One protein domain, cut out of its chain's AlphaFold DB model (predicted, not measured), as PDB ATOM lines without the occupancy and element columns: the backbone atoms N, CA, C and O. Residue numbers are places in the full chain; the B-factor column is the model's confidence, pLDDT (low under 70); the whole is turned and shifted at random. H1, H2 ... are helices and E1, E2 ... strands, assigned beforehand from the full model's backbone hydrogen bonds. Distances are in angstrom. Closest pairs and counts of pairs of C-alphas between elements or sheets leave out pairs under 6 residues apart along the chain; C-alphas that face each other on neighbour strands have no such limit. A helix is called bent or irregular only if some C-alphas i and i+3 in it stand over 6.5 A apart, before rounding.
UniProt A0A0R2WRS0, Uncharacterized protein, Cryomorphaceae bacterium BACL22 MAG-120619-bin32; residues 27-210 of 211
ATOM      1  N   GLU A  27     -54.172  50.329  -5.858       94.12
ATOM      2  CA  GLU A  27     -53.087  50.081  -4.902       94.12
ATOM      3  C   GLU A  27     -51.921  49.314  -5.545       94.12
ATOM      4  O   GLU A  27     -50.758  49.696  -5.398       94.12
ATOM      5  N   ALA A  28     -52.223  48.277  -6.333       96.31
ATOM      6  CA  ALA A  28     -51.210  47.503  -7.049       96.31
ATOM      7  C   ALA A  28     -50.523  48.333  -8.142       96.31
ATOM      8  O   ALA A  28     -49.322  48.191  -8.358       96.31
ATOM      9  N   ASN A  29     -51.256  49.226  -8.811       95.44
ATOM     10  CA  ASN A  29     -50.701  50.152  -9.796       95.44
ATOM     11  C   ASN A  29     -49.797  51.202  -9.136       95.44
ATOM     12  O   ASN A  29     -48.728  51.503  -9.667       95.44
ATOM     13  N   ILE A  30     -50.182  51.730  -7.970       96.94
ATOM     14  CA  ILE A  30     -49.344  52.639  -7.179       96.94
ATOM     15  C   ILE A  30     -48.050  51.926  -6.777       96.94
ATOM     16  O   ILE A  30     -46.964  52.473  -6.985       96.94
ATOM     17  N   LEU A  31     -48.139  50.699  -6.255       97.81
ATOM     18  CA  LEU A  31     -46.963  49.925  -5.858       97.81
ATOM     19  C   LEU A  31     -46.064  49.591  -7.058       97.81
ATOM     20  O   LEU A  31     -44.863  49.837  -7.009       97.81
ATOM     21  N   ALA A  32     -46.638  49.121  -8.167       98.12
ATOM     22  CA  ALA A  32     -45.905  48.849  -9.403       98.12
ATOM     23  C   ALA A  32     -45.203  50.101  -9.955       98.12
ATOM     24  O   ALA A  32     -44.054  50.031 -10.387       98.12
ATOM     25  N   THR A  33     -45.852  51.267  -9.892       98.19
ATOM     26  CA  THR A  33     -45.246  52.543 -10.304       98.19
ATOM     27  C   THR A  33     -44.055  52.909  -9.418       98.19
ATOM     28  O   THR A  33     -43.035  53.377  -9.927       98.19
ATOM     29  N   LYS A  34     -44.143  52.665  -8.101       98.50
ATOM     30  CA  LYS A  34     -43.013  52.855  -7.178       98.50
ATOM     31  C   LYS A  34     -41.845  51.933  -7.525       98.50
ATOM     32  O   LYS A  34     -40.728  52.432  -7.613       98.50
ATOM     33  N   VAL A  35     -42.110  50.654  -7.815       98.62
ATOM     34  CA  VAL A  35     -41.081  49.703  -8.277       98.62
ATOM     35  C   VAL A  35     -40.400  50.224  -9.540       98.62
ATOM     36  O   VAL A  35     -39.184  50.374  -9.561       98.62
ATOM     37  N   LEU A  36     -41.166  50.583 -10.577       98.75
ATOM     38  CA  LEU A  36     -40.608  51.079 -11.842       98.75
ATOM     39  C   LEU A  36     -39.797  52.364 -11.685       98.75
ATOM     40  O   LEU A  36     -38.804  52.551 -12.391       98.75
ATOM     41  N   LYS A  37     -40.207  53.249 -10.773       98.75
ATOM     42  CA  LYS A  37     -39.434  54.441 -10.423       98.75
ATOM     43  C   LYS A  37     -38.125  54.057  -9.729       98.75
ATOM     44  O   LYS A  37     -37.086  54.580 -10.122       98.75
ATOM     45  N   ALA A  38     -38.174  53.148  -8.756       98.56
ATOM     46  CA  ALA A  38     -37.013  52.692  -7.995       98.56
ATOM     47  C   ALA A  38     -35.943  52.065  -8.899       98.56
ATOM     48  O   ALA A  38     -34.772  52.394  -8.762       98.56
ATOM     49  N   ILE A  39     -36.347  51.253  -9.883       98.56
ATOM     50  CA  ILE A  39     -35.421  50.605 -10.830       98.56
ATOM     51  C   ILE A  39     -35.089  51.457 -12.073       98.56
ATOM     52  O   ILE A  39     -34.472  50.974 -13.023       98.56
ATOM     53  N   ASN A  40     -35.517  52.723 -12.105       98.56
ATOM     54  CA  ASN A  40     -35.343  53.646 -13.230       98.56
ATOM     55  C   ASN A  40     -35.804  53.066 -14.586       98.56
ATOM     56  O   ASN A  40     -35.066  52.990 -15.573       98.56
ATOM     57  N   HIS A  41     -37.074  52.665 -14.660       98.62
ATOM     58  CA  HIS A  41     -37.660  52.097 -15.874       98.62
ATOM     59  C   HIS A  41     -37.606  53.040 -17.089       98.62
ATOM     60  O   HIS A  41     -37.512  52.572 -18.221       98.62
ATOM     61  N   GLN A  42     -37.606  54.362 -16.893       98.31
ATOM     62  CA  GLN A  42     -37.480  55.308 -18.006       98.31
ATOM     63  C   GLN A  42     -36.117  55.180 -18.711       98.31
ATOM     64  O   GLN A  42     -36.053  55.241 -19.941       98.31
ATOM     65  N   ALA A  43     -35.032  54.979 -17.959       98.44
ATOM     66  CA  ALA A  43     -33.727  54.658 -18.532       98.44
ATOM     67  C   ALA A  43     -33.755  53.314 -19.273       98.44
ATOM     68  O   ALA A  43     -33.279  53.217 -20.408       98.44
ATOM     69  N   TYR A  44     -34.412  52.302 -18.693       98.19
ATOM     70  CA  TYR A  44     -34.590  51.006 -19.349       98.19
ATOM     71  C   TYR A  44     -35.317  51.155 -20.692       98.19
ATOM     72  O   TYR A  44     -34.867  50.605 -21.693       98.19
ATOM     73  N   GLN A  45     -36.401  51.930 -20.765       97.19
ATOM     74  CA  GLN A  45     -37.140  52.172 -22.013       97.19
ATOM     75  C   GLN A  45     -36.279  52.832 -23.101       97.19
ATOM     76  O   GLN A  45     -36.438  52.519 -24.277       97.19
ATOM     77  N   LYS A  46     -35.344  53.709 -22.716       97.12
ATOM     78  CA  LYS A  46     -34.401  54.366 -23.638       97.12
ATOM     79  C   LYS A  46     -33.208  53.481 -24.016       97.12
ATOM     80  O   LYS A  46     -32.516  53.779 -24.987       97.12
ATOM     81  N   THR A  47     -32.959  52.409 -23.266       97.06
ATOM     82  CA  THR A  47     -31.863  51.470 -23.526       97.06
ATOM     83  C   THR A  47     -32.100  50.744 -24.844       97.06
ATOM     84  O   THR A  47     -33.095  50.034 -24.996       97.06
ATOM     85  N   LYS A  48     -31.169  50.902 -25.790       97.25
ATOM     86  CA  LYS A  48     -31.243  50.245 -27.101       97.25
ATOM     87  C   LYS A  48     -30.692  48.822 -27.074       97.25
ATOM     88  O   LYS A  48     -31.299  47.945 -27.677       97.25
ATOM     89  N   PHE A  49     -29.571  48.608 -26.393       97.94
ATOM     90  CA  PHE A  49     -28.884  47.322 -26.362       97.94
ATOM     91  C   PHE A  49     -28.748  46.815 -24.930       97.94
ATOM     92  O   PHE A  49     -28.398  47.588 -24.042       97.94
ATOM     93  N   ILE A  50     -29.024  45.529 -24.718       98.00
ATOM     94  CA  ILE A  50     -28.729  44.829 -23.464       98.00
ATOM     95  C   ILE A  50     -27.908  43.591 -23.804       98.00
ATOM     96  O   ILE A  50     -28.290  42.820 -24.683       98.00
ATOM     97  N   GLU A  51     -26.797  43.403 -23.102       97.62
ATOM     98  CA  GLU A  51     -25.924  42.242 -23.239       97.62
ATOM     99  C   GLU A  51     -25.708  41.601 -21.871       97.62
ATOM    100  O   GLU A  51     -25.458  42.298 -20.887       97.62
ATOM    101  N   TRP A  52     -25.851  40.277 -21.798       97.50
ATOM    102  CA  TRP A  52     -25.624  39.523 -20.568       97.50
ATOM    103  C   TRP A  52     -25.276  38.062 -20.857       97.50
ATOM    104  O   TRP A  52     -25.512  37.536 -21.948       97.50
ATOM    105  N   GLY A  53     -24.720  37.399 -19.845       96.38
ATOM    106  CA  GLY A  53     -24.541  35.953 -19.811       96.38
ATOM    107  C   GLY A  53     -25.480  35.310 -18.794       96.38
ATOM    108  O   GLY A  53     -25.903  35.946 -17.835       96.38
ATOM    109  N   PHE A  54     -25.779  34.029 -18.985       94.94
ATOM    110  CA  PHE A  54     -26.565  33.224 -18.061       94.94
ATOM    111  C   PHE A  54     -25.813  31.928 -17.757       94.94
ATOM    112  O   PHE A  54     -25.540  31.124 -18.660       94.94
ATOM    113  N   ARG A  55     -25.461  31.715 -16.480       91.06
ATOM    114  CA  ARG A  55     -24.713  30.532 -16.000       91.06
ATOM    115  C   ARG A  55     -23.396  30.271 -16.737       91.06
ATOM    116  O   ARG A  55     -22.981  29.120 -16.838       91.06
ATOM    117  N   GLN A  56     -22.779  31.310 -17.305       91.75
ATOM    118  CA  GLN A  56     -21.549  31.219 -18.113       91.75
ATOM    119  C   GLN A  56     -21.648  30.263 -19.322       91.75
ATOM    120  O   GLN A  56     -20.634  29.841 -19.867       91.75
ATOM    121  N   LYS A  57     -22.868  29.899 -19.738       96.00
ATOM    122  CA  LYS A  57     -23.124  28.928 -20.816       96.00
ATOM    123  C   LYS A  57     -23.950  29.500 -21.954       96.00
ATOM    124  O   LYS A  57     -23.873  29.007 -23.074       96.00
ATOM    125  N   ARG A  58     -24.786  30.489 -21.646       97.69
ATOM    126  CA  ARG A  58     -25.681  31.140 -22.598       97.69
ATOM    127  C   ARG A  58     -25.376  32.627 -22.609       97.69
ATOM    128  O   ARG A  58     -25.157  33.198 -21.545       97.69
ATOM    129  N   PHE A  59     -25.343  33.233 -23.785       98.44
ATOM    130  CA  PHE A  59     -24.969  34.634 -23.964       98.44
ATOM    131  C   PHE A  59     -25.955  35.322 -24.890       98.44
ATOM    132  O   PHE A  59     -26.440  34.716 -25.850       98.44
ATOM    133  N   PHE A  60     -26.242  36.583 -24.590       98.62
ATOM    134  CA  PHE A  60     -27.305  37.329 -25.234       98.62
ATOM    135  C   PHE A  60     -26.830  38.715 -25.633       98.62
ATOM    136  O   PHE A  60     -26.246  39.418 -24.813       98.62
ATOM    137  N   LYS A  61     -27.159  39.135 -26.856       98.62
ATOM    138  CA  LYS A  61     -27.113  40.542 -27.277       98.62
ATOM    139  C   LYS A  61     -28.467  40.921 -27.839       98.62
ATOM    140  O   LYS A  61     -28.883  40.390 -28.863       98.62
ATOM    141  N   TRP A  62     -29.165  41.826 -27.169       98.69
ATOM    142  CA  TRP A  62     -30.528  42.202 -27.515       98.69
ATOM    143  C   TRP A  62     -30.593  43.638 -28.030       98.69
ATOM    144  O   TRP A  62     -30.405  44.574 -27.255       98.69
ATOM    145  N   ASP A  63     -30.919  43.825 -29.314       98.31
ATOM    146  CA  ASP A  63     -31.406  45.106 -29.838       98.31
ATOM    147  C   ASP A  63     -32.891  45.238 -29.489       98.31
ATOM    148  O   ASP A  63     -33.763  44.662 -30.145       98.31
ATOM    149  N   LYS A  64     -33.192  46.011 -28.445       96.12
ATOM    150  CA  LYS A  64     -34.562  46.243 -27.977       96.12
ATOM    151  C   LYS A  64     -35.411  47.015 -28.975       96.12
ATOM    152  O   LYS A  64     -36.621  46.818 -29.000       96.12
ATOM    153  N   LYS A  65     -34.803  47.895 -29.778       94.81
ATOM    154  CA  LYS A  65     -35.531  48.736 -30.737       94.81
ATOM    155  C   LYS A  65     -36.037  47.903 -31.911       94.81
ATOM    156  O   LYS A  65     -37.168  48.099 -32.338       94.81
ATOM    157  N   GLN A  66     -35.197  47.016 -32.439       96.88
ATOM    158  CA  GLN A  66     -35.576  46.109 -33.529       96.88
ATOM    159  C   GLN A  66     -36.221  44.813 -33.023       96.88
ATOM    160  O   GLN A  66     -36.831  44.088 -33.801       96.88
ATOM    161  N   HIS A  67     -36.091  44.539 -31.723       96.31
ATOM    162  CA  HIS A  67     -36.458  43.276 -31.096       96.31
ATOM    163  C   HIS A  67     -35.767  42.085 -31.777       96.31
ATOM    164  O   HIS A  67     -36.408  41.124 -32.186       96.31
ATOM    165  N   ILE A  68     -34.443  42.183 -31.918       98.50
ATOM    166  CA  ILE A  68     -33.573  41.139 -32.480       98.50
ATOM    167  C   ILE A  68     -32.588  40.718 -31.396       98.50
ATOM    168  O   ILE A  68     -32.006  41.574 -30.725       98.50
ATOM    169  N   VAL A  69     -32.416  39.412 -31.215       98.62
ATOM    170  CA  VAL A  69     -31.597  38.850 -30.140       98.62
ATOM    171  C   VAL A  69     -30.586  37.882 -30.727       98.62
ATOM    172  O   VAL A  69     -30.970  36.884 -31.320       98.62
ATOM    173  N   ASP A  70     -29.299  38.117 -30.513       98.69
ATOM    174  CA  ASP A  70     -28.314  37.053 -30.682       98.69
ATOM    175  C   ASP A  70     -28.334  36.183 -29.427       98.69
ATOM    176  O   ASP A  70     -27.954  36.644 -28.353       98.69
ATOM    177  N   VAL A  71     -28.786  34.938 -29.564       98.75
ATOM    178  CA  VAL A  71     -28.815  33.922 -28.505       98.75
ATOM    179  C   VAL A  71     -27.731  32.897 -28.806       98.75
ATOM    180  O   VAL A  71     -27.791  32.228 -29.835       98.75
ATOM    181  N   SER A  72     -26.741  32.765 -27.926       98.56
ATOM    182  CA  SER A  72     -25.595  31.872 -28.145       98.56
ATOM    183  C   SER A  72     -25.449  30.850 -27.024       98.56
ATOM    184  O   SER A  72     -25.582  31.202 -25.852       98.56
ATOM    185  N   TRP A  73     -25.161  29.598 -27.376       98.38
ATOM    186  CA  TRP A  73     -24.815  28.515 -26.451       98.38
ATOM    187  C   TRP A  73     -23.955  27.470 -27.170       98.38
ATOM    188  O   TRP A  73     -24.163  27.206 -28.355       98.38
ATOM    189  N   ASP A  74     -23.010  26.853 -26.461       96.81
ATOM    190  CA  ASP A  74     -22.027  25.931 -27.047       96.81
ATOM    191  C   ASP A  74     -21.367  26.541 -28.308       96.81
ATOM    192  O   ASP A  74     -20.758  27.605 -28.231       96.81
ATOM    193  N   SER A  75     -21.507  25.899 -29.473       97.31
ATOM    194  CA  SER A  75     -21.034  26.391 -30.776       97.31
ATOM    195  C   SER A  75     -22.139  27.019 -31.639       97.31
ATOM    196  O   SER A  75     -21.931  27.223 -32.839       97.31
ATOM    197  N   ILE A  76     -23.335  27.225 -31.083       98.56
ATOM    198  CA  ILE A  76     -24.529  27.688 -31.795       98.56
ATOM    199  C   ILE A  76     -24.785  29.152 -31.449       98.56
ATOM    200  O   ILE A  76     -24.828  29.525 -30.277       98.56
ATOM    201  N   ARG A  77     -25.037  29.967 -32.473       98.62
ATOM    202  CA  ARG A  77     -25.603  31.312 -32.336       98.62
ATOM    203  C   ARG A  77     -26.843  31.421 -33.205       98.62
ATOM    204  O   ARG A  77     -26.806  31.100 -34.388       98.62
ATOM    205  N   VAL A  78     -27.934  31.902 -32.630       98.75
ATOM    206  CA  VAL A  78     -29.167  32.206 -33.353       98.75
ATOM    207  C   VAL A  78     -29.369  33.709 -33.324       98.75
ATOM    208  O   VAL A  78     -29.509  34.280 -32.247       98.75
ATOM    209  N   ASN A  79     -29.398  34.345 -34.494       98.56
ATOM    210  CA  ASN A  79     -29.941  35.692 -34.625       98.56
ATOM    211  C   ASN A  79     -31.464  35.552 -34.667       98.56
ATOM    212  O   ASN A  79     -32.059  35.311 -35.719       98.56
ATOM    213  N   LEU A  80     -32.059  35.578 -33.483       98.62
ATOM    214  CA  LEU A  80     -33.471  35.354 -33.235       98.62
ATOM    215  C   LEU A  80     -34.260  36.630 -33.532       98.62
ATOM    216  O   LEU A  80     -33.933  37.711 -33.033       98.62
ATOM    217  N   GLN A  81     -35.342  36.485 -34.290       97.88
ATOM    218  CA  GLN A  81     -36.335  37.535 -34.512       97.88
ATOM    219  C   GLN A  81     -37.681  37.074 -33.933       97.88
ATOM    220  O   GLN A  81     -38.485  36.512 -34.673       97.88
ATOM    221  N   PRO A  82     -37.972  37.308 -32.635       94.44
ATOM    222  CA  PRO A  82     -39.181  36.783 -31.988       94.44
ATOM    223  C   PRO A  82     -40.486  37.226 -32.668       94.44
ATOM    224  O   PRO A  82     -41.464  36.491 -32.705       94.44
ATOM    225  N   ASN A  83     -40.491  38.413 -33.285       94.25
ATOM    226  CA  ASN A  83     -41.653  38.914 -34.028       94.25
ATOM    227  C   ASN A  83     -41.861  38.222 -35.389       94.25
ATOM    228  O   ASN A  83     -42.913  38.385 -36.006       94.25
ATOM    229  N   ASN A  84     -40.853  37.516 -35.907       95.75
ATOM    230  CA  ASN A  84     -40.923  36.775 -37.162       95.75
ATOM    231  C   ASN A  84     -39.876  35.650 -37.174       95.75
ATOM    232  O   ASN A  84     -38.780  35.804 -37.717       95.75
ATOM    233  N   MET A  85     -40.242  34.515 -36.579       94.94
ATOM    234  CA  MET A  85     -39.339  33.383 -36.356       94.94
ATOM    235  C   MET A  85     -38.692  32.855 -37.643       94.94
ATOM    236  O   MET A  85     -37.516  32.503 -37.619       94.94
ATOM    237  N   GLU A  86     -39.404  32.900 -38.774       95.25
ATOM    238  CA  GLU A  86     -38.924  32.467 -40.100       95.25
ATOM    239  C   GLU A  86     -37.769  33.326 -40.645       95.25
ATOM    240  O   GLU A  86     -37.039  32.902 -41.538       95.25
ATOM    241  N   LYS A  87     -37.576  34.544 -40.119       96.56
ATOM    242  CA  LYS A  87     -36.434  35.406 -40.469       96.56
ATOM    243  C   LYS A  87     -35.195  35.149 -39.614       96.56
ATOM    244  O   LYS A  87     -34.158  35.774 -39.847       96.56
ATOM    245  N   SER A  88     -35.296  34.282 -38.611       98.06
ATOM    246  CA  SER A  88     -34.165  33.971 -37.743       98.06
ATOM    247  C   SER A  88     -33.099  33.197 -38.511       98.06
ATOM    248  O   SER A  88     -33.402  32.362 -39.362       98.06
ATOM    249  N   THR A  89     -31.834  33.453 -38.196       98.44
ATOM    250  CA  THR A  89     -30.703  32.753 -38.822       98.44
ATOM    251  C   THR A  89     -29.887  32.013 -37.780       98.44
ATOM    252  O   THR A  89     -29.769  32.455 -36.637       98.44
ATOM    253  N   ILE A  90     -29.336  30.866 -38.171       98.62
ATOM    254  CA  ILE A  90     -28.534  30.007 -37.300       98.62
ATOM    255  C   ILE A  90     -27.102  29.992 -37.812       98.62
ATOM    256  O   ILE A  90     -26.858  29.836 -39.009       98.62
ATOM    257  N   PHE A  91     -26.164  30.087 -36.884       98.50
ATOM    258  CA  PHE A  91     -24.741  29.918 -37.097       98.50
ATOM    259  C   PHE A  91     -24.257  28.743 -36.245       98.50
ATOM    260  O   PHE A  91     -24.592  28.655 -35.064       98.50
ATOM    261  N   ILE A  92     -23.472  27.842 -36.840       97.88
ATOM    262  CA  ILE A  92     -22.806  26.733 -36.141       97.88
ATOM    263  C   ILE A  92     -21.310  26.865 -36.406       97.88
ATOM    264  O   ILE A  92     -20.890  26.838 -37.564       97.88
ATOM    265  N   HIS A  93     -20.511  27.028 -35.349       96.31
ATOM    266  CA  HIS A  93     -19.094  27.398 -35.458       96.31
ATOM    267  C   HIS A  93     -18.902  28.623 -36.375       96.31
ATOM    268  O   HIS A  93     -18.106  28.583 -37.310       96.31
ATOM    269  N   GLU A  94     -19.713  29.668 -36.171       95.69
ATOM    270  CA  GLU A  94     -19.767  30.898 -36.987       95.69
ATOM    271  C   GLU A  94     -20.173  30.730 -38.466       95.69
ATOM    272  O   GLU A  94     -20.306  31.716 -39.189       95.69
ATOM    273  N   ASN A  95     -20.468  29.511 -38.927       97.56
ATOM    274  CA  ASN A  95     -20.936  29.280 -40.291       97.56
ATOM    275  C   ASN A  95     -22.458  29.404 -40.379       97.56
ATOM    276  O   ASN A  95     -23.183  28.678 -39.690       97.56
ATOM    277  N   LEU A  96     -22.942  30.277 -41.267       97.88
ATOM    278  CA  LEU A  96     -24.369  30.447 -41.549       97.88
ATOM    279  C   LEU A  96     -24.971  29.152 -42.112       97.88
ATOM    280  O   LEU A  96     -24.504  28.612 -43.116       97.88
ATOM    281  N   GLN A  97     -26.047  28.684 -41.489       97.62
ATOM    282  CA  GLN A  97     -26.792  27.516 -41.940       97.62
ATOM    283  C   GLN A  97     -27.757  27.910 -43.064       97.62
ATOM    284  O   GLN A  97     -28.586  28.800 -42.894       97.62
ATOM    285  N   LYS A  98     -27.662  27.233 -44.218       94.00
ATOM    286  CA  LYS A  98     -28.509  27.516 -45.395       94.00
ATOM    287  C   LYS A  98     -29.983  27.178 -45.170       94.00
ATOM    288  O   LYS A  98     -30.842  27.894 -45.669       94.00
ATOM    289  N   ASN A  99     -30.249  26.109 -44.420       90.88
ATOM    290  CA  ASN A  99     -31.589  25.656 -44.055       90.88
ATOM    291  C   ASN A  99     -31.673  25.632 -42.523       90.88
ATOM    292  O   ASN A  99     -31.281  24.630 -41.921       90.88
ATOM    293  N   PRO A 100     -32.084  26.740 -41.884       87.31
ATOM    294  CA  PRO A 100     -32.187  26.810 -40.435       87.31
ATOM    295  C   PRO A 100     -33.151  25.744 -39.901       87.31
ATOM    296  O   PRO A 100     -34.303  25.674 -40.323       87.31
ATOM    297  N   ASP A 101     -32.687  24.918 -38.967       93.88
ATOM    298  CA  ASP A 101     -33.552  23.977 -38.261       93.88
ATOM    299  C   ASP A 101     -34.492  24.749 -37.328       93.88
ATOM    300  O   ASP A 101     -34.058  25.380 -36.359       93.88
ATOM    301  N   LYS A 102     -35.795  24.683 -37.614       95.69
ATOM    302  CA  LYS A 102     -36.835  25.357 -36.835       95.69
ATOM    303  C   LYS A 102     -36.777  25.001 -35.348       95.69
ATOM    304  O   LYS A 102     -36.989  25.876 -34.513       95.69
ATOM    305  N   THR A 103     -36.413  23.765 -35.005       97.31
ATOM    306  CA  THR A 103     -36.328  23.318 -33.607       97.31
ATOM    307  C   THR A 103     -35.235  24.058 -32.829       97.31
ATOM    308  O   THR A 103     -35.391  24.339 -31.640       97.31
ATOM    309  N   ILE A 104     -34.144  24.455 -33.495       97.94
ATOM    310  CA  ILE A 104     -33.074  25.265 -32.898       97.94
ATOM    311  C   ILE A 104     -33.555  26.702 -32.669       97.94
ATOM    312  O   ILE A 104     -33.228  27.296 -31.641       97.94
ATOM    313  N   VAL A 105     -34.348  27.256 -33.592       98.06
ATOM    314  CA  VAL A 105     -34.924  28.602 -33.442       98.06
ATOM    315  C   VAL A 105     -35.939  28.635 -32.292       98.06
ATOM    316  O   VAL A 105     -35.852  29.506 -31.430       98.06
ATOM    317  N   GLU A 106     -36.842  27.654 -32.219       96.94
ATOM    318  CA  GLU A 106     -37.804  27.500 -31.114       96.94
ATOM    319  C   GLU A 106     -37.088  27.332 -29.765       96.94
ATOM    320  O   GLU A 106     -37.460  27.943 -28.761       96.94
ATOM    321  N   LYS A 107     -35.990  26.565 -29.738       97.31
ATOM    322  CA  LYS A 107     -35.138  26.440 -28.551       97.31
ATOM    323  C   LYS A 107     -34.500  27.776 -28.160       97.31
ATOM    324  O   LYS A 107     -34.449  28.084 -26.970       97.31
ATOM    325  N   ALA A 108     -34.019  28.565 -29.121       98.12
ATOM    326  CA  ALA A 108     -33.448  29.884 -28.852       98.12
ATOM    327  C   ALA A 108     -34.488  30.851 -28.266       98.12
ATOM    328  O   ALA A 108     -34.178  31.569 -27.315       98.12
ATOM    329  N   GLU A 109     -35.723  30.828 -28.771       97.25
ATOM    330  CA  GLU A 109     -36.836  31.601 -28.213       97.25
ATOM    331  C   GLU A 109     -37.167  31.172 -26.782       97.25
ATOM    332  O   GLU A 109     -37.247  32.021 -25.895       97.25
ATOM    333  N   ALA A 110     -37.291  29.868 -26.521       95.56
ATOM    334  CA  ALA A 110     -37.542  29.358 -25.175       95.56
ATOM    335  C   ALA A 110     -36.423  29.747 -24.191       95.56
ATOM    336  O   ALA A 110     -36.697  30.170 -23.065       95.56
ATOM    337  N   ILE A 111     -35.161  29.659 -24.629       96.75
ATOM    338  CA  ILE A 111     -33.995  30.108 -23.859       96.75
ATOM    339  C   ILE A 111     -34.089  31.607 -23.561       96.75
ATOM    340  O   ILE A 111     -33.950  31.995 -22.404       96.75
ATOM    341  N   PHE A 112     -34.333  32.444 -24.572       97.50
ATOM    342  CA  PHE A 112     -34.425  33.893 -24.398       97.50
ATOM    343  C   PHE A 112     -35.584  34.283 -23.479       97.50
ATOM    344  O   PHE A 112     -35.383  35.069 -22.554       97.50
ATOM    345  N   ASN A 113     -36.771  33.706 -23.671       94.25
ATOM    346  CA  ASN A 113     -37.943  33.983 -22.842       94.25
ATOM    347  C   ASN A 113     -37.695  33.644 -21.371       94.25
ATOM    348  O   ASN A 113     -37.996  34.460 -20.502       94.25
ATOM    349  N   ASN A 114     -37.120  32.471 -21.095       92.50
ATOM    350  CA  ASN A 114     -36.805  32.054 -19.734       92.50
ATOM    351  C   ASN A 114     -35.697  32.917 -19.118       92.50
ATOM    352  O   ASN A 114     -35.865  33.466 -18.037       92.50
ATOM    353  N   ASP A 115     -34.558  33.044 -19.793       95.56
ATOM    354  CA  ASP A 115     -33.360  33.648 -19.208       95.56
ATOM    355  C   ASP A 115     -33.476  35.170 -19.081       95.56
ATOM    356  O   ASP A 115     -33.001  35.741 -18.101       95.56
ATOM    357  N   SER A 116     -34.145  35.834 -20.031       95.56
ATOM    358  CA  SER A 116     -34.401  37.276 -19.934       95.56
ATOM    359  C   SER A 116     -35.390  37.613 -18.820       95.56
ATOM    360  O   SER A 116     -35.317  38.710 -18.270       95.56
ATOM    361  N   PHE A 117     -36.283  36.692 -18.439       93.25
ATOM    362  CA  PHE A 117     -37.235  36.930 -17.354       93.25
ATOM    363  C   PHE A 117     -36.518  37.221 -16.034       93.25
ATOM    364  O   PHE A 117     -36.852  38.198 -15.366       93.25
ATOM    365  N   TRP A 118     -35.482  36.442 -15.706       94.56
ATOM    366  CA  TRP A 118     -34.655  36.664 -14.516       94.56
ATOM    367  C   TRP A 118     -34.094  38.090 -14.473       94.56
ATOM    368  O   TRP A 118     -34.158  38.750 -13.440       94.56
ATOM    369  N   LEU A 119     -33.659  38.608 -15.622       96.00
ATOM    370  CA  LEU A 119     -33.044  39.925 -15.730       96.00
ATOM    371  C   LEU A 119     -34.058  41.080 -15.734       96.00
ATOM    372  O   LEU A 119     -33.873  42.069 -15.030       96.00
ATOM    373  N   VAL A 120     -35.105  41.002 -16.564       96.81
ATOM    374  CA  VAL A 120     -35.931  42.177 -16.900       96.81
ATOM    375  C   VAL A 120     -37.374  42.111 -16.409       96.81
ATOM    376  O   VAL A 120     -38.098  43.085 -16.617       96.81
ATOM    377  N   ALA A 121     -37.818  41.031 -15.752       95.88
ATOM    378  CA  ALA A 121     -39.204  40.908 -15.279       95.88
ATOM    379  C   ALA A 121     -39.710  42.138 -14.496       95.88
ATOM    380  O   ALA A 121     -40.810  42.601 -14.816       95.88
ATOM    381  N   PRO A 122     -38.923  42.762 -13.591       97.25
ATOM    382  CA  PRO A 122     -39.318  43.993 -12.899       97.25
ATOM    383  C   PRO A 122     -39.715  45.163 -13.806       97.25
ATOM    384  O   PRO A 122     -40.587  45.956 -13.457       97.25
ATOM    385  N   HIS A 123     -39.135  45.257 -15.003       97.88
ATOM    386  CA  HIS A 123     -39.476  46.288 -15.982       97.88
ATOM    387  C   HIS A 123     -40.685  45.944 -16.857       97.88
ATOM    388  O   HIS A 123     -41.160  46.811 -17.584       97.88
ATOM    389  N   LYS A 124     -41.192  44.709 -16.795       95.12
ATOM    390  CA  LYS A 124     -42.318  44.216 -17.607       95.12
ATOM    391  C   LYS A 124     -43.662  44.367 -16.898       95.12
ATOM    392  O   LYS A 124     -44.654  43.763 -17.292       95.12
ATOM    393  N   LEU A 125     -43.706  45.155 -15.819       96.06
ATOM    394  CA  LEU A 125     -44.880  45.270 -14.959       96.06
ATOM    395  C   LEU A 125     -46.131  45.743 -15.691       96.06
ATOM    396  O   LEU A 125     -47.203  45.385 -15.234       96.06
ATOM    397  N   TYR A 126     -46.021  46.498 -16.784       94.31
ATOM    398  CA  TYR A 126     -47.161  46.990 -17.573       94.31
ATOM    399  C   TYR A 126     -47.238  46.385 -18.977       94.31
ATOM    400  O   TYR A 126     -47.961  46.913 -19.818       94.31
ATOM    401  N   ASP A 127     -46.530  45.284 -19.228       92.19
ATOM    402  CA  ASP A 127     -46.653  44.572 -20.497       92.19
ATOM    403  C   ASP A 127     -48.087  44.049 -20.691       92.19
ATOM    404  O   ASP A 127     -48.834  43.787 -19.735       92.19
ATOM    405  N   ASP A 128     -48.474  43.875 -21.954       88.38
ATOM    406  CA  ASP A 128     -49.790  43.359 -22.306       88.38
ATOM    407  C   ASP A 128     -50.021  41.970 -21.699       88.38
ATOM    408  O   ASP A 128     -49.189  41.065 -21.768       88.38
ATOM    409  N   GLY A 129     -51.193  41.798 -21.083       88.06
ATOM    410  CA  GLY A 129     -51.559  40.552 -20.413       88.06
ATOM    411  C   GLY A 129     -50.990  40.379 -19.005       88.06
ATOM    412  O   GLY A 129     -51.229  39.330 -18.402       88.06
ATOM    413  N   VAL A 130     -50.317  41.387 -18.441       92.06
ATOM    414  CA  VAL A 130     -49.894  41.389 -17.034       92.06
ATOM    415  C   VAL A 130     -51.013  41.893 -16.123       92.06
ATOM    416  O   VAL A 130     -51.503  43.017 -16.262       92.06
ATOM    417  N   ILE A 131     -51.399  41.063 -15.154       93.12
ATOM    418  CA  ILE A 131     -52.311  41.411 -14.061       93.12
ATOM    419  C   ILE A 131     -51.481  41.636 -12.797       93.12
ATOM    420  O   ILE A 131     -50.655  40.801 -12.444       93.12
ATOM    421  N   ARG A 132     -51.725  42.750 -12.106       95.56
ATOM    422  CA  ARG A 132     -51.049  43.131 -10.857       95.56
ATOM    423  C   ARG A 132     -52.066  43.205  -9.726       95.56
ATOM    424  O   ARG A 132     -53.091  43.860  -9.902       95.56
ATOM    425  N   THR A 133     -51.793  42.586  -8.585       96.19
ATOM    426  CA  THR A 133     -52.600  42.666  -7.357       96.19
ATOM    427  C   THR A 133     -51.693  42.816  -6.135       96.19
ATOM    428  O   THR A 133     -50.482  42.627  -6.228       96.19
ATOM    429  N   ILE A 134     -52.263  43.172  -4.984       96.12
ATOM    430  CA  ILE A 134     -51.542  43.175  -3.705       96.12
ATOM    431  C   ILE A 134     -51.768  41.838  -2.999       96.12
ATOM    432  O   ILE A 134     -52.882  41.315  -2.979       96.12
ATOM    433  N   GLN A 135     -50.707  41.290  -2.414       94.69
ATOM    434  CA  GLN A 135     -50.774  40.226  -1.418       94.69
ATOM    435  C   GLN A 135     -50.092  40.697  -0.134       94.69
ATOM    436  O   GLN A 135     -49.199  41.537  -0.176       94.69
ATOM    437  N   LYS A 136     -50.503  40.155   1.015       92.12
ATOM    438  CA  LYS A 136     -49.834  40.407   2.293       92.12
ATOM    439  C   LYS A 136     -48.873  39.263   2.598       92.12
ATOM    440  O   LYS A 136     -49.303  38.118   2.696       92.12
ATOM    441  N   ILE A 137     -47.595  39.579   2.784       90.50
ATOM    442  CA  ILE A 137     -46.579  38.654   3.301       90.50
ATOM    443  C   ILE A 137     -46.054  39.263   4.594       90.50
ATOM    444  O   ILE A 137     -45.573  40.391   4.583       90.50
ATOM    445  N   GLU A 138     -46.204  38.554   5.718       88.31
ATOM    446  CA  GLU A 138     -45.774  39.042   7.042       88.31
ATOM    447  C   GLU A 138     -46.307  40.458   7.357       88.31
ATOM    448  O   GLU A 138     -45.594  41.330   7.850       88.31
ATOM    449  N   ASN A 139     -47.580  40.706   7.021       88.62
ATOM    450  CA  ASN A 139     -48.272  42.001   7.129       88.62
ATOM    451  C   ASN A 139     -47.722  43.145   6.251       88.62
ATOM    452  O   ASN A 139     -48.256  44.256   6.302       88.62
ATOM    453  N   LYS A 140     -46.729  42.887   5.394       91.00
ATOM    454  CA  LYS A 140     -46.216  43.837   4.399       91.00
ATOM    455  C   LYS A 140     -46.877  43.620   3.040       91.00
ATOM    456  O   LYS A 140     -47.232  42.497   2.685       91.00
ATOM    457  N   ASP A 141     -47.045  44.705   2.290       94.44
ATOM    458  CA  ASP A 141     -47.534  44.630   0.913       94.44
ATOM    459  C   ASP A 141     -46.468  44.018   0.006       94.44
ATOM    460  O   ASP A 141     -45.339  44.500  -0.070       94.44
ATOM    461  N   ALA A 142     -46.863  42.970  -0.704       97.00
ATOM    462  CA  ALA A 142     -46.116  42.333  -1.767       97.00
ATOM    463  C   ALA A 142     -46.874  42.515  -3.087       97.00
ATOM    464  O   ALA A 142     -48.110  42.472  -3.132       97.00
ATOM    465  N   LEU A 143     -46.134  42.711  -4.177       98.00
ATOM    466  CA  LEU A 143     -46.722  42.883  -5.500       98.00
ATOM    467  C   LEU A 143     -46.895  41.514  -6.152       98.00
ATOM    468  O   LEU A 143     -45.920  40.880  -6.540       98.00
ATOM    469  N   HIS A 144     -48.133  41.054  -6.287       97.31
ATOM    470  CA  HIS A 144     -48.432  39.829  -7.012       97.31
ATOM    471  C   HIS A 144     -48.664  40.129  -8.491       97.31
ATOM    472  O   HIS A 144     -49.480  40.979  -8.851       97.31
ATOM    473  N   VAL A 145     -47.938  39.425  -9.352       96.25
ATOM    474  CA  VAL A 145     -47.916  39.637 -10.796       96.25
ATOM    475  C   VAL A 145     -48.253  38.327 -11.490       96.25
ATOM    476  O   VAL A 145     -47.582  37.321 -11.279       96.25
ATOM    477  N   LYS A 146     -49.279  38.335 -12.339       94.31
ATOM    478  CA  LYS A 146     -49.695  37.185 -13.145       94.31
ATOM    479  C   LYS A 146     -49.587  37.509 -14.627       94.31
ATOM    480  O   LYS A 146     -50.185  38.479 -15.095       94.31
ATOM    481  N   TYR A 147     -48.890  36.657 -15.366       91.31
ATOM    482  CA  TYR A 147     -48.724  36.776 -16.811       91.31
ATOM    483  C   TYR A 147     -49.775  35.909 -17.502       91.31
ATOM    484  O   TYR A 147     -49.741  34.685 -17.417       91.31
ATOM    485  N   THR A 148     -50.760  36.528 -18.153       88.94
ATOM    486  CA  THR A 148     -51.858  35.793 -18.819       88.94
ATOM    487  C   THR A 148     -51.579  35.457 -20.280       88.94
ATOM    488  O   THR A 148     -52.252  34.600 -20.847       88.94
ATOM    489  N   THR A 149     -50.588  36.111 -20.877       83.94
ATOM    490  CA  THR A 149     -50.145  35.924 -22.261       83.94
ATOM    491  C   THR A 149     -48.643  36.172 -22.362       83.94
ATOM    492  O   THR A 149     -48.064  36.811 -21.483       83.94
ATOM    493  N   GLY A 150     -48.033  35.731 -23.463       75.00
ATOM    494  CA  GLY A 150     -46.612  35.939 -23.740       75.00
ATOM    495  C   GLY A 150     -45.690  34.957 -23.010       75.00
ATOM    496  O   GLY A 150     -46.129  34.167 -22.176       75.00
ATOM    497  N   GLY A 151     -44.401  35.015 -23.355       78.44
ATOM    498  CA  GLY A 151     -43.393  34.072 -22.871       78.44
ATOM    499  C   GLY A 151     -43.654  32.631 -23.323       78.44
ATOM    500  O   GLY A 151     -44.513  32.366 -24.161       78.44
ATOM    501  N   SER A 152     -42.904  31.694 -22.744       77.88
ATOM    502  CA  SER A 152     -43.056  30.257 -23.018       77.88
ATOM    503  C   SER A 152     -43.958  29.541 -22.000       77.88
ATOM    504  O   SER A 152     -44.341  28.398 -22.235       77.88
ATOM    505  N   THR A 153     -44.328  30.205 -20.896       77.12
ATOM    506  CA  THR A 153     -45.178  29.664 -19.817       77.12
ATOM    507  C   THR A 153     -46.297  30.641 -19.394       77.12
ATOM    508  O   THR A 153     -46.296  31.179 -18.285       77.12
ATOM    509  N   PRO A 154     -47.295  30.910 -20.261       81.06
ATOM    510  CA  PRO A 154     -48.462  31.698 -19.871       81.06
ATOM    511  C   PRO A 154     -49.206  31.064 -18.686       81.06
ATOM    512  O   PRO A 154     -49.429  29.856 -18.657       81.06
ATOM    513  N   GLY A 155     -49.658  31.887 -17.742       84.94
ATOM    514  CA  GLY A 155     -50.367  31.448 -16.537       84.94
ATOM    515  C   GLY A 155     -49.533  31.530 -15.260       84.94
ATOM    516  O   GLY A 155     -50.123  31.543 -14.175       84.94
ATOM    517  N   ASP A 156     -48.212  31.657 -15.391       91.25
ATOM    518  CA  ASP A 156     -47.297  31.813 -14.267       91.25
ATOM    519  C   ASP A 156     -47.589  33.084 -13.469       91.25
ATOM    520  O   ASP A 156     -47.977  34.134 -14.007       91.25
ATOM    521  N   SER A 157     -47.380  32.989 -12.159       94.19
ATOM    522  CA  SER A 157     -47.503  34.133 -11.269       94.19
ATOM    523  C   SER A 157     -46.387  34.190 -10.243       94.19
ATOM    524  O   SER A 157     -45.807  33.176  -9.857       94.19
ATOM    525  N   TYR A 158     -46.083  35.411  -9.831       95.56
ATOM    526  CA  TYR A 158     -44.911  35.747  -9.050       95.56
ATOM    527  C   TYR A 158     -45.326  36.764  -7.992       95.56
ATOM    528  O   TYR A 158     -45.869  37.814  -8.332       95.56
ATOM    529  N   THR A 159     -45.078  36.476  -6.719       97.12
ATOM    530  CA  THR A 159     -45.314  37.439  -5.635       97.12
ATOM    531  C   THR A 159     -43.994  38.066  -5.232       97.12
ATOM    532  O   THR A 159     -43.154  37.386  -4.652       97.12
ATOM    533  N   TRP A 160     -43.800  39.339  -5.569       97.44
ATOM    534  CA  TRP A 160     -42.551  40.067  -5.366       97.44
ATOM    535  C   TRP A 160     -42.523  40.734  -3.997       97.44
ATOM    536  O   TRP A 160     -43.424  41.494  -3.632       97.44
ATOM    537  N   ILE A 161     -41.446  40.468  -3.273       97.00
ATOM    538  CA  ILE A 161     -41.107  41.048  -1.982       97.00
ATOM    539  C   ILE A 161     -40.098  42.163  -2.249       97.00
ATOM    540  O   ILE A 161     -39.064  41.957  -2.891       97.00
ATOM    541  N   LEU A 162     -40.434  43.362  -1.788       97.06
ATOM    542  CA  LEU A 162     -39.697  44.589  -2.069       97.06
ATOM    543  C   LEU A 162     -38.917  45.037  -0.830       97.06
ATOM    544  O   LEU A 162     -39.331  44.767   0.301       97.06
ATOM    545  N   ASP A 163     -37.808  45.737  -1.045       96.12
ATOM    546  CA  ASP A 163     -37.110  46.445   0.025       96.12
ATOM    547  C   ASP A 163     -37.806  47.775   0.393       96.12
ATOM    548  O   ASP A 163     -38.849  48.145  -0.157       96.12
ATOM    549  N   GLU A 164     -37.229  48.513   1.341       95.81
ATOM    550  CA  GLU A 164     -37.760  49.799   1.818       95.81
ATOM    551  C   GLU A 164     -37.775  50.896   0.737       95.81
ATOM    552  O   GLU A 164     -38.557  51.843   0.826       95.81
ATOM    553  N   ASN A 165     -36.957  50.746  -0.310       97.06
ATOM    554  CA  ASN A 165     -36.873  51.648  -1.455       97.06
ATOM    555  C   ASN A 165     -37.720  51.175  -2.646       97.06
ATOM    556  O   ASN A 165     -37.679  51.798  -3.708       97.06
ATOM    557  N   TYR A 166     -38.513  50.113  -2.474       97.62
ATOM    558  CA  TYR A 166     -39.320  49.465  -3.509       97.62
ATOM    559  C   TYR A 166     -38.513  48.759  -4.611       97.62
ATOM    560  O   TYR A 166     -39.072  48.435  -5.662       97.62
ATOM    561  N   VAL A 167     -37.224  48.485  -4.390       98.00
ATOM    562  CA  VAL A 167     -36.432  47.626  -5.278       98.00
ATOM    563  C   VAL A 167     -36.809  46.163  -4.997       98.00
ATOM    564  O   VAL A 167     -36.894  45.766  -3.831       98.00
ATOM    565  N   PRO A 168     -37.082  45.336  -6.024       97.56
ATOM    566  CA  PRO A 168     -37.390  43.926  -5.812       97.56
ATOM    567  C   PRO A 168     -36.211  43.174  -5.191       97.56
ATOM    568  O   PRO A 168     -35.104  43.197  -5.727       97.56
ATOM    569  N   LYS A 169     -36.473  42.484  -4.078       96.44
ATOM    570  CA  LYS A 169     -35.485  41.687  -3.341       96.44
ATOM    571  C   LYS A 169     -35.650  40.199  -3.623       96.44
ATOM    572  O   LYS A 169     -34.690  39.506  -3.941       96.44
ATOM    573  N   SER A 170     -36.873  39.694  -3.513       96.06
ATOM    574  CA  SER A 170     -37.171  38.290  -3.785       96.06
ATOM    575  C   SER A 170     -38.569  38.112  -4.342       96.06
ATOM    576  O   SER A 170     -39.356  39.056  -4.429       96.06
ATOM    577  N   PHE A 171     -38.867  36.903  -4.788       95.38
ATOM    578  CA  PHE A 171     -40.171  36.544  -5.287       95.38
ATOM    579  C   PHE A 171     -40.478  35.072  -5.064       95.38
ATOM    580  O   PHE A 171     -39.613  34.206  -5.173       95.38
ATOM    581  N   LYS A 172     -41.752  34.799  -4.800       94.38
ATOM    582  CA  LYS A 172     -42.316  33.451  -4.734       94.38
ATOM    583  C   LYS A 172     -42.954  33.107  -6.070       94.38
ATOM    584  O   LYS A 172     -43.798  33.859  -6.558       94.38
ATOM    585  N   MET A 173     -42.524  32.000  -6.664       92.94
ATOM    586  CA  MET A 173     -42.972  31.532  -7.971       92.94
ATOM    587  C   MET A 173     -44.101  30.515  -7.842       92.94
ATOM    588  O   MET A 173     -44.011  29.555  -7.074       92.94
ATOM    589  N   TYR A 174     -45.123  30.683  -8.674       91.38
ATOM    590  CA  TYR A 174     -46.169  29.697  -8.911       91.38
ATOM    591  C   TYR A 174     -46.191  29.386 -10.405       91.38
ATOM    592  O   TYR A 174     -46.686  30.187 -11.202       91.38
ATOM    593  N   VAL A 175     -45.638  28.228 -10.766       88.38
ATOM    594  CA  VAL A 175     -45.476  27.773 -12.153       88.38
ATOM    595  C   VAL A 175     -46.169  26.416 -12.304       88.38
ATOM    596  O   VAL A 175     -45.565  25.372 -12.023       88.38
ATOM    597  N   PRO A 176     -47.458  26.401 -12.703       84.25
ATOM    598  CA  PRO A 176     -48.268  25.184 -12.735       84.25
ATOM    599  C   PRO A 176     -47.706  24.098 -13.654       84.25
ATOM    600  O   PRO A 176     -47.751  22.923 -13.310       84.25
ATOM    601  N   SER A 177     -47.131  24.484 -14.798       83.62
ATOM    602  CA  SER A 177     -46.553  23.553 -15.780       83.62
ATOM    603  C   SER A 177     -45.395  22.719 -15.222       83.62
ATOM    604  O   SER A 177     -45.125  21.634 -15.728       83.62
ATOM    605  N   MET A 178     -44.733  23.207 -14.169       82.56
ATOM    606  CA  MET A 178     -43.615  22.538 -13.501       82.56
ATOM    607  C   MET A 178     -43.962  22.046 -12.090       82.56
ATOM    608  O   MET A 178     -43.063  21.649 -11.352       82.56
ATOM    609  N   ASN A 179     -45.242  22.080 -11.689       85.31
ATOM    610  CA  ASN A 179     -45.691  21.782 -10.322       85.31
ATOM    611  C   ASN A 179     -44.931  22.579  -9.241       85.31
ATOM    612  O   ASN A 179     -44.752  22.103  -8.120       85.31
ATOM    613  N   MET A 180     -44.466  23.789  -9.568       86.06
ATOM    614  CA  MET A 180     -43.766  24.647  -8.615       86.06
ATOM    615  C   MET A 180     -44.774  25.530  -7.895       86.06
ATOM    616  O   MET A 180     -45.485  26.322  -8.520       86.06
ATOM    617  N   VAL A 181     -44.809  25.400  -6.573       87.06
ATOM    618  CA  VAL A 181     -45.665  26.186  -5.688       87.06
ATOM    619  C   VAL A 181     -44.779  26.816  -4.626       87.06
ATOM    620  O   VAL A 181     -44.094  26.103  -3.900       87.06
ATOM    621  N   ASP A 182     -44.811  28.145  -4.548       86.62
ATOM    622  CA  ASP A 182     -44.123  28.935  -3.521       86.62
ATOM    623  C   ASP A 182     -42.587  28.781  -3.509       86.62
ATOM    624  O   ASP A 182     -41.940  28.960  -2.479       86.62
ATOM    625  N   LEU A 183     -41.980  28.460  -4.660       89.75
ATOM    626  CA  LEU A 183     -40.522  28.400  -4.776       89.75
ATOM    627  C   LEU A 183     -39.950  29.819  -4.728       89.75
ATOM    628  O   LEU A 183     -40.255  30.638  -5.596       89.75
ATOM    629  N   GLU A 184     -39.112  30.100  -3.733       92.81
ATOM    630  CA  GLU A 184     -38.491  31.413  -3.576       92.81
ATOM    631  C   GLU A 184     -37.219  31.559  -4.418       92.81
ATOM    632  O   GLU A 184     -36.361  30.667  -4.479       92.81
ATOM    633  N   ALA A 185     -37.111  32.729  -5.037       94.69
ATOM    634  CA  ALA A 185     -35.938  33.204  -5.739       94.69
ATOM    635  C   ALA A 185     -35.624  34.659  -5.379       94.69
ATOM    636  O   ALA A 185     -36.534  35.427  -5.075       94.69
ATOM    637  N   THR A 186     -34.357  35.061  -5.457       96.00
ATOM    638  CA  THR A 186     -33.935  36.438  -5.165       96.00
ATOM    639  C   THR A 186     -33.432  37.191  -6.393       96.00
ATOM    640  O   THR A 186     -33.053  36.578  -7.390       96.00
ATOM    641  N   TRP A 187     -33.457  38.522  -6.319       96.50
ATOM    642  CA  TRP A 187     -32.717  39.438  -7.185       96.50
ATOM    643  C   TRP A 187     -31.611  40.081  -6.357       96.50
ATOM    644  O   TRP A 187     -31.894  40.839  -5.432       96.50
ATOM    645  N   GLU A 188     -30.363  39.796  -6.704       95.12
ATOM    646  CA  GLU A 188     -29.187  40.248  -5.966       95.12
ATOM    647  C   GLU A 188     -28.284  41.120  -6.837       95.12
ATOM    648  O   GLU A 188     -28.306  41.065  -8.075       95.12
ATOM    649  N   ASP A 189     -27.432  41.888  -6.156       95.38
ATOM    650  CA  ASP A 189     -26.325  42.629  -6.760       95.38
ATOM    651  C   ASP A 189     -26.767  43.533  -7.918       95.38
ATOM    652  O   ASP A 189     -26.167  43.555  -8.995       95.38
ATOM    653  N   TRP A 190     -27.853  44.275  -7.685       97.50
ATOM    654  CA  TRP A 190     -28.377  45.267  -8.615       97.50
ATOM    655  C   TRP A 190     -27.295  46.272  -9.015       97.50
ATOM    656  O   TRP A 190     -26.656  46.899  -8.170       97.50
ATOM    657  N   ILE A 191     -27.128  46.460 -10.322       97.56
ATOM    658  CA  ILE A 191     -26.209  47.439 -10.897       97.56
ATOM    659  C   ILE A 191     -26.956  48.526 -11.649       97.56
ATOM    660  O   ILE A 191     -27.982  48.275 -12.279       97.56
ATOM    661  N   THR A 192     -26.383  49.723 -11.659       98.19
ATOM    662  CA  THR A 192     -26.800  50.803 -12.553       98.19
ATOM    663  C   THR A 192     -26.071  50.654 -13.884       98.19
ATOM    664  O   THR A 192     -24.844  50.711 -13.942       98.19
ATOM    665  N   THR A 193     -26.821  50.455 -14.964       97.31
ATOM    666  CA  THR A 193     -26.286  50.423 -16.335       97.31
ATOM    667  C   THR A 193     -25.838  51.813 -16.795       97.31
ATOM    668  O   THR A 193     -26.242  52.822 -16.218       97.31
ATOM    669  N   GLU A 194     -25.091  51.896 -17.898       97.12
ATOM    670  CA  GLU A 194     -24.697  53.179 -18.513       97.12
ATOM    671  C   GLU A 194     -25.896  54.080 -18.849       97.12
ATOM    672  O   GLU A 194     -25.810  55.304 -18.786       97.12
ATOM    673  N   SER A 195     -27.047  53.478 -19.171       96.69
ATOM    674  CA  SER A 195     -28.292  54.210 -19.435       96.69
ATOM    675  C   SER A 195     -28.955  54.780 -18.173       96.69
ATOM    676  O   SER A 195     -29.850  55.619 -18.278       96.69
ATOM    677  N   GLY A 196     -28.553  54.301 -16.991       98.06
ATOM    678  CA  GLY A 196     -29.151  54.600 -15.693       98.06
ATOM    679  C   GLY A 196     -30.185  53.581 -15.204       98.06
ATOM    680  O   GLY A 196     -30.670  53.727 -14.084       98.06
ATOM    681  N   ALA A 197     -30.549  52.572 -16.004       98.25
ATOM    682  CA  ALA A 197     -31.471  51.513 -15.583       98.25
ATOM    683  C   ALA A 197     -30.813  50.594 -14.551       98.25
ATOM    684  O   ALA A 197     -29.637  50.260 -14.717       98.25
ATOM    685  N   LEU A 198     -31.570  50.156 -13.546       98.31
ATOM    686  CA  LEU A 198     -31.128  49.134 -12.600       98.31
ATOM    687  C   LEU A 198     -31.441  47.743 -13.149       98.31
ATOM    688  O   LEU A 198     -32.575  47.490 -13.543       98.31
ATOM    689  N   LEU A 199     -30.456  46.846 -13.155       97.94
ATOM    690  CA  LEU A 199     -30.632  45.435 -13.512       97.94
ATOM    691  C   LEU A 199     -29.960  44.532 -12.465       97.94
ATOM    692  O   LEU A 199     -28.877  44.879 -11.985       97.94
ATOM    693  N   PRO A 200     -30.567  43.389 -12.107       96.81
ATOM    694  CA  PRO A 200     -29.978  42.418 -11.190       96.81
ATOM    695  C   PRO A 200     -28.826  41.672 -11.872       96.81
ATOM    696  O   PRO A 200     -28.844  41.473 -13.090       96.81
ATOM    697  N   LYS A 201     -27.832  41.230 -11.096       93.75
ATOM    698  CA  LYS A 201     -26.738  40.395 -11.621       93.75
ATOM    699  C   LYS A 201     -26.851  38.942 -11.208       93.75
ATOM    700  O   LYS A 201     -26.556  38.069 -12.017       93.75
ATOM    701  N   ASN A 202     -27.254  38.703  -9.965       93.31
ATOM    702  CA  ASN A 202     -27.200  37.389  -9.349       93.31
ATOM    703  C   ASN A 202     -28.565  37.019  -8.776       93.31
ATOM    704  O   ASN A 202     -29.410  37.871  -8.508       93.31
ATOM    705  N   HIS A 203     -28.787  35.721  -8.614       93.88
ATOM    706  CA  HIS A 203     -30.053  35.192  -8.126       93.88
ATOM    707  C   HIS A 203     -29.812  33.942  -7.310       93.88
ATOM    708  O   HIS A 203     -29.067  33.061  -7.744       93.88
ATOM    709  N   ILE A 204     -30.483  33.831  -6.170       92.50
ATOM    710  CA  ILE A 204     -30.463  32.635  -5.334       92.50
ATOM    711  C   ILE A 204     -31.812  31.938  -5.479       92.50
ATOM    712  O   ILE A 204     -32.845  32.570  -5.314       92.50
ATOM    713  N   VAL A 205     -31.812  30.635  -5.763       89.62
ATOM    714  CA  VAL A 205     -33.015  29.788  -5.796       89.62
ATOM    715  C   VAL A 205     -32.809  28.621  -4.851       89.62
ATOM    716  O   VAL A 205     -31.817  27.900  -4.973       89.62
ATOM    717  N   ALA A 206     -33.727  28.440  -3.898       81.75
ATOM    718  CA  ALA A 206     -33.624  27.398  -2.870       81.75
ATOM    719  C   ALA A 206     -32.226  27.338  -2.200       81.75
ATOM    720  O   ALA A 206     -31.655  26.264  -2.002       81.75
ATOM    721  N   GLY A 207     -31.641  28.507  -1.910       74.31
ATOM    722  CA  GLY A 207     -30.332  28.632  -1.259       74.31
ATOM    723  C   GLY A 207     -29.109  28.426  -2.163       74.31
ATOM    724  O   GLY A 207     -27.994  28.358  -1.651       74.31
ATOM    725  N   LYS A 208     -29.274  28.326  -3.491       73.00
ATOM    726  CA  LYS A 208     -28.160  28.202  -4.449       73.00
ATOM    727  C   LYS A 208     -28.155  29.337  -5.464       73.00
ATOM    728  O   LYS A 208     -29.184  29.608  -6.076       73.00
ATOM    729  N   THR A 209     -26.991  29.944  -5.696       74.44
ATOM    730  CA  THR A 209     -26.813  30.939  -6.763       74.44
ATOM    731  C   THR A 209     -26.961  30.286  -8.139       74.44
ATOM    732  O   THR A 209     -26.393  29.220  -8.387       74.44
ATOM    733  N   ILE A 210     -27.738  30.899  -9.032       71.06
ATOM    734  CA  ILE A 210     -28.051  30.351 -10.360       71.06
ATOM    735  C   ILE A 210     -27.625  31.233 -11.532       71.06
ATOM    736  O   ILE A 210     -27.813  30.795 -12.669       71.06
TER     737      ILE A 210
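Overview. This is residues 27 to 210 of the 211 residues of an uncharacterized protein of Cryomorphaceae bacterium BACL22 MAG-120619-bin32 (UniProt A0A0R2WRS0). Two separate sheets of five strands each lie toward the two ends of the model, and the long helix H3 links them, covering one face of the first sheet, E1 to E5, and reaching the second, E6 to E10, with its last residues. H1 crosses over the strongly twisted second sheet, while the short H2 stands between H1 and E1 along the chain. The printed part has 184 residues with three named helices and ten named strands, in the order H1 H2 E1 E2 E3 E4 E5 H3 E6 E7 E8 E9 E10; the class is mixed, helices and strands, and both sheets are antiparallel with strands side by side in chain order. The whole is compact, with a radius of gyration of the C-alphas of 17.1 A, and only just elongated, with spans of 58 by 38 by 31 A.

Arrangement. One sheet holds E6, residues 130 to 137, E7, 140 to 147, E8, 157 to 162, E9, 168 to 175, and E10, 180 to 186. It is a meander, each strand the antiparallel neighbour of the one before, and each such pair is a hairpin. Within hydrogen-bond range are N 133 and O 144 of E6 and E7 at 2.8 A, N 145 and O 158 of E7 and E8 at 2.8 A, N 159 and O 172 of E8 and E9 at 2.9 A, and N 173 and O 183 of E9 and E10 at 2.9 A. The sheet is strongly twisted, its C-alphas up to 7.5 A off the best plane. H1, residues 27 to 38, is on this sheet at a height over the sheet of 8.5 A and runs across the strands, at 89 degrees to E7 on the local plane. The closest C-alphas of H1 and E6 are those of Ala 28 and Thr 133, 5.0 A apart. The other sheet, also a meander of hairpins, holds E1, residues 49 to 54, E2, 58 to 63, E3, 68 to 73, E4, 76 to 80, and E5, 89 to 92. Its pairs within hydrogen-bond range include N 52 and O 60 at 3.2 A, N 61 and O 70 at 3.0 A, N 71 and O 78 at 2.9 A, and N 77 and O 91 at 2.9 A. H3, residues 102 to 124, is on one face of it, making two layers, helix over sheet, at a height over the sheet of 9.0 A; it runs across the strands, at 74 degrees to E1 on the local plane. The closest C-alphas of H3 and E3 are those of Val 71 and Ala 108, 6.2 A apart. H3 has a kink of 68 degrees near residue 118 and is irregular, with C-alphas 119 and 122 8.0 A apart. H1 and H3 only just touch, only at their ends, with 3 pairs of C-alphas within 8 A, the closest being Leu 36 and His 123 at 6.4 A; they are about perpendicular at 84 degrees. H2, residues 41 to 46, is on neither sheet; it is close but not clearly touching H3, the C-alphas of His 41 and His 123 being 6.1 A apart. Every O i to N i+4 pair is within hydrogen-bond range in H1 and H2, and 15 of 19 in H3.

Along the chain. H1 begins at C-alpha 27, (-53.087, 50.081, -4.902), and is 16.6 A long from first to last C-alpha. H3 spans 27.5 A and ends at C-alpha 124, (-42.318, 44.216, -17.607). E7 is 22.5 A long, E6 20.8 A and E9 19.1 A. E10 ends at C-alpha 186, (-33.935, 36.438, -5.165).

Size, cuts and confidence. The C-alphas of Lys 98 and Asn 139 are the two farthest apart, at 58.0 A. The printed part has no cut, and no link between named elements is long. Residues 187 to 210 hold no named element; among them 191 to 192 pair with 198 to 199, antiparallel. The mean pLDDT of the printed part is 94.3, and no printed residue is under 70.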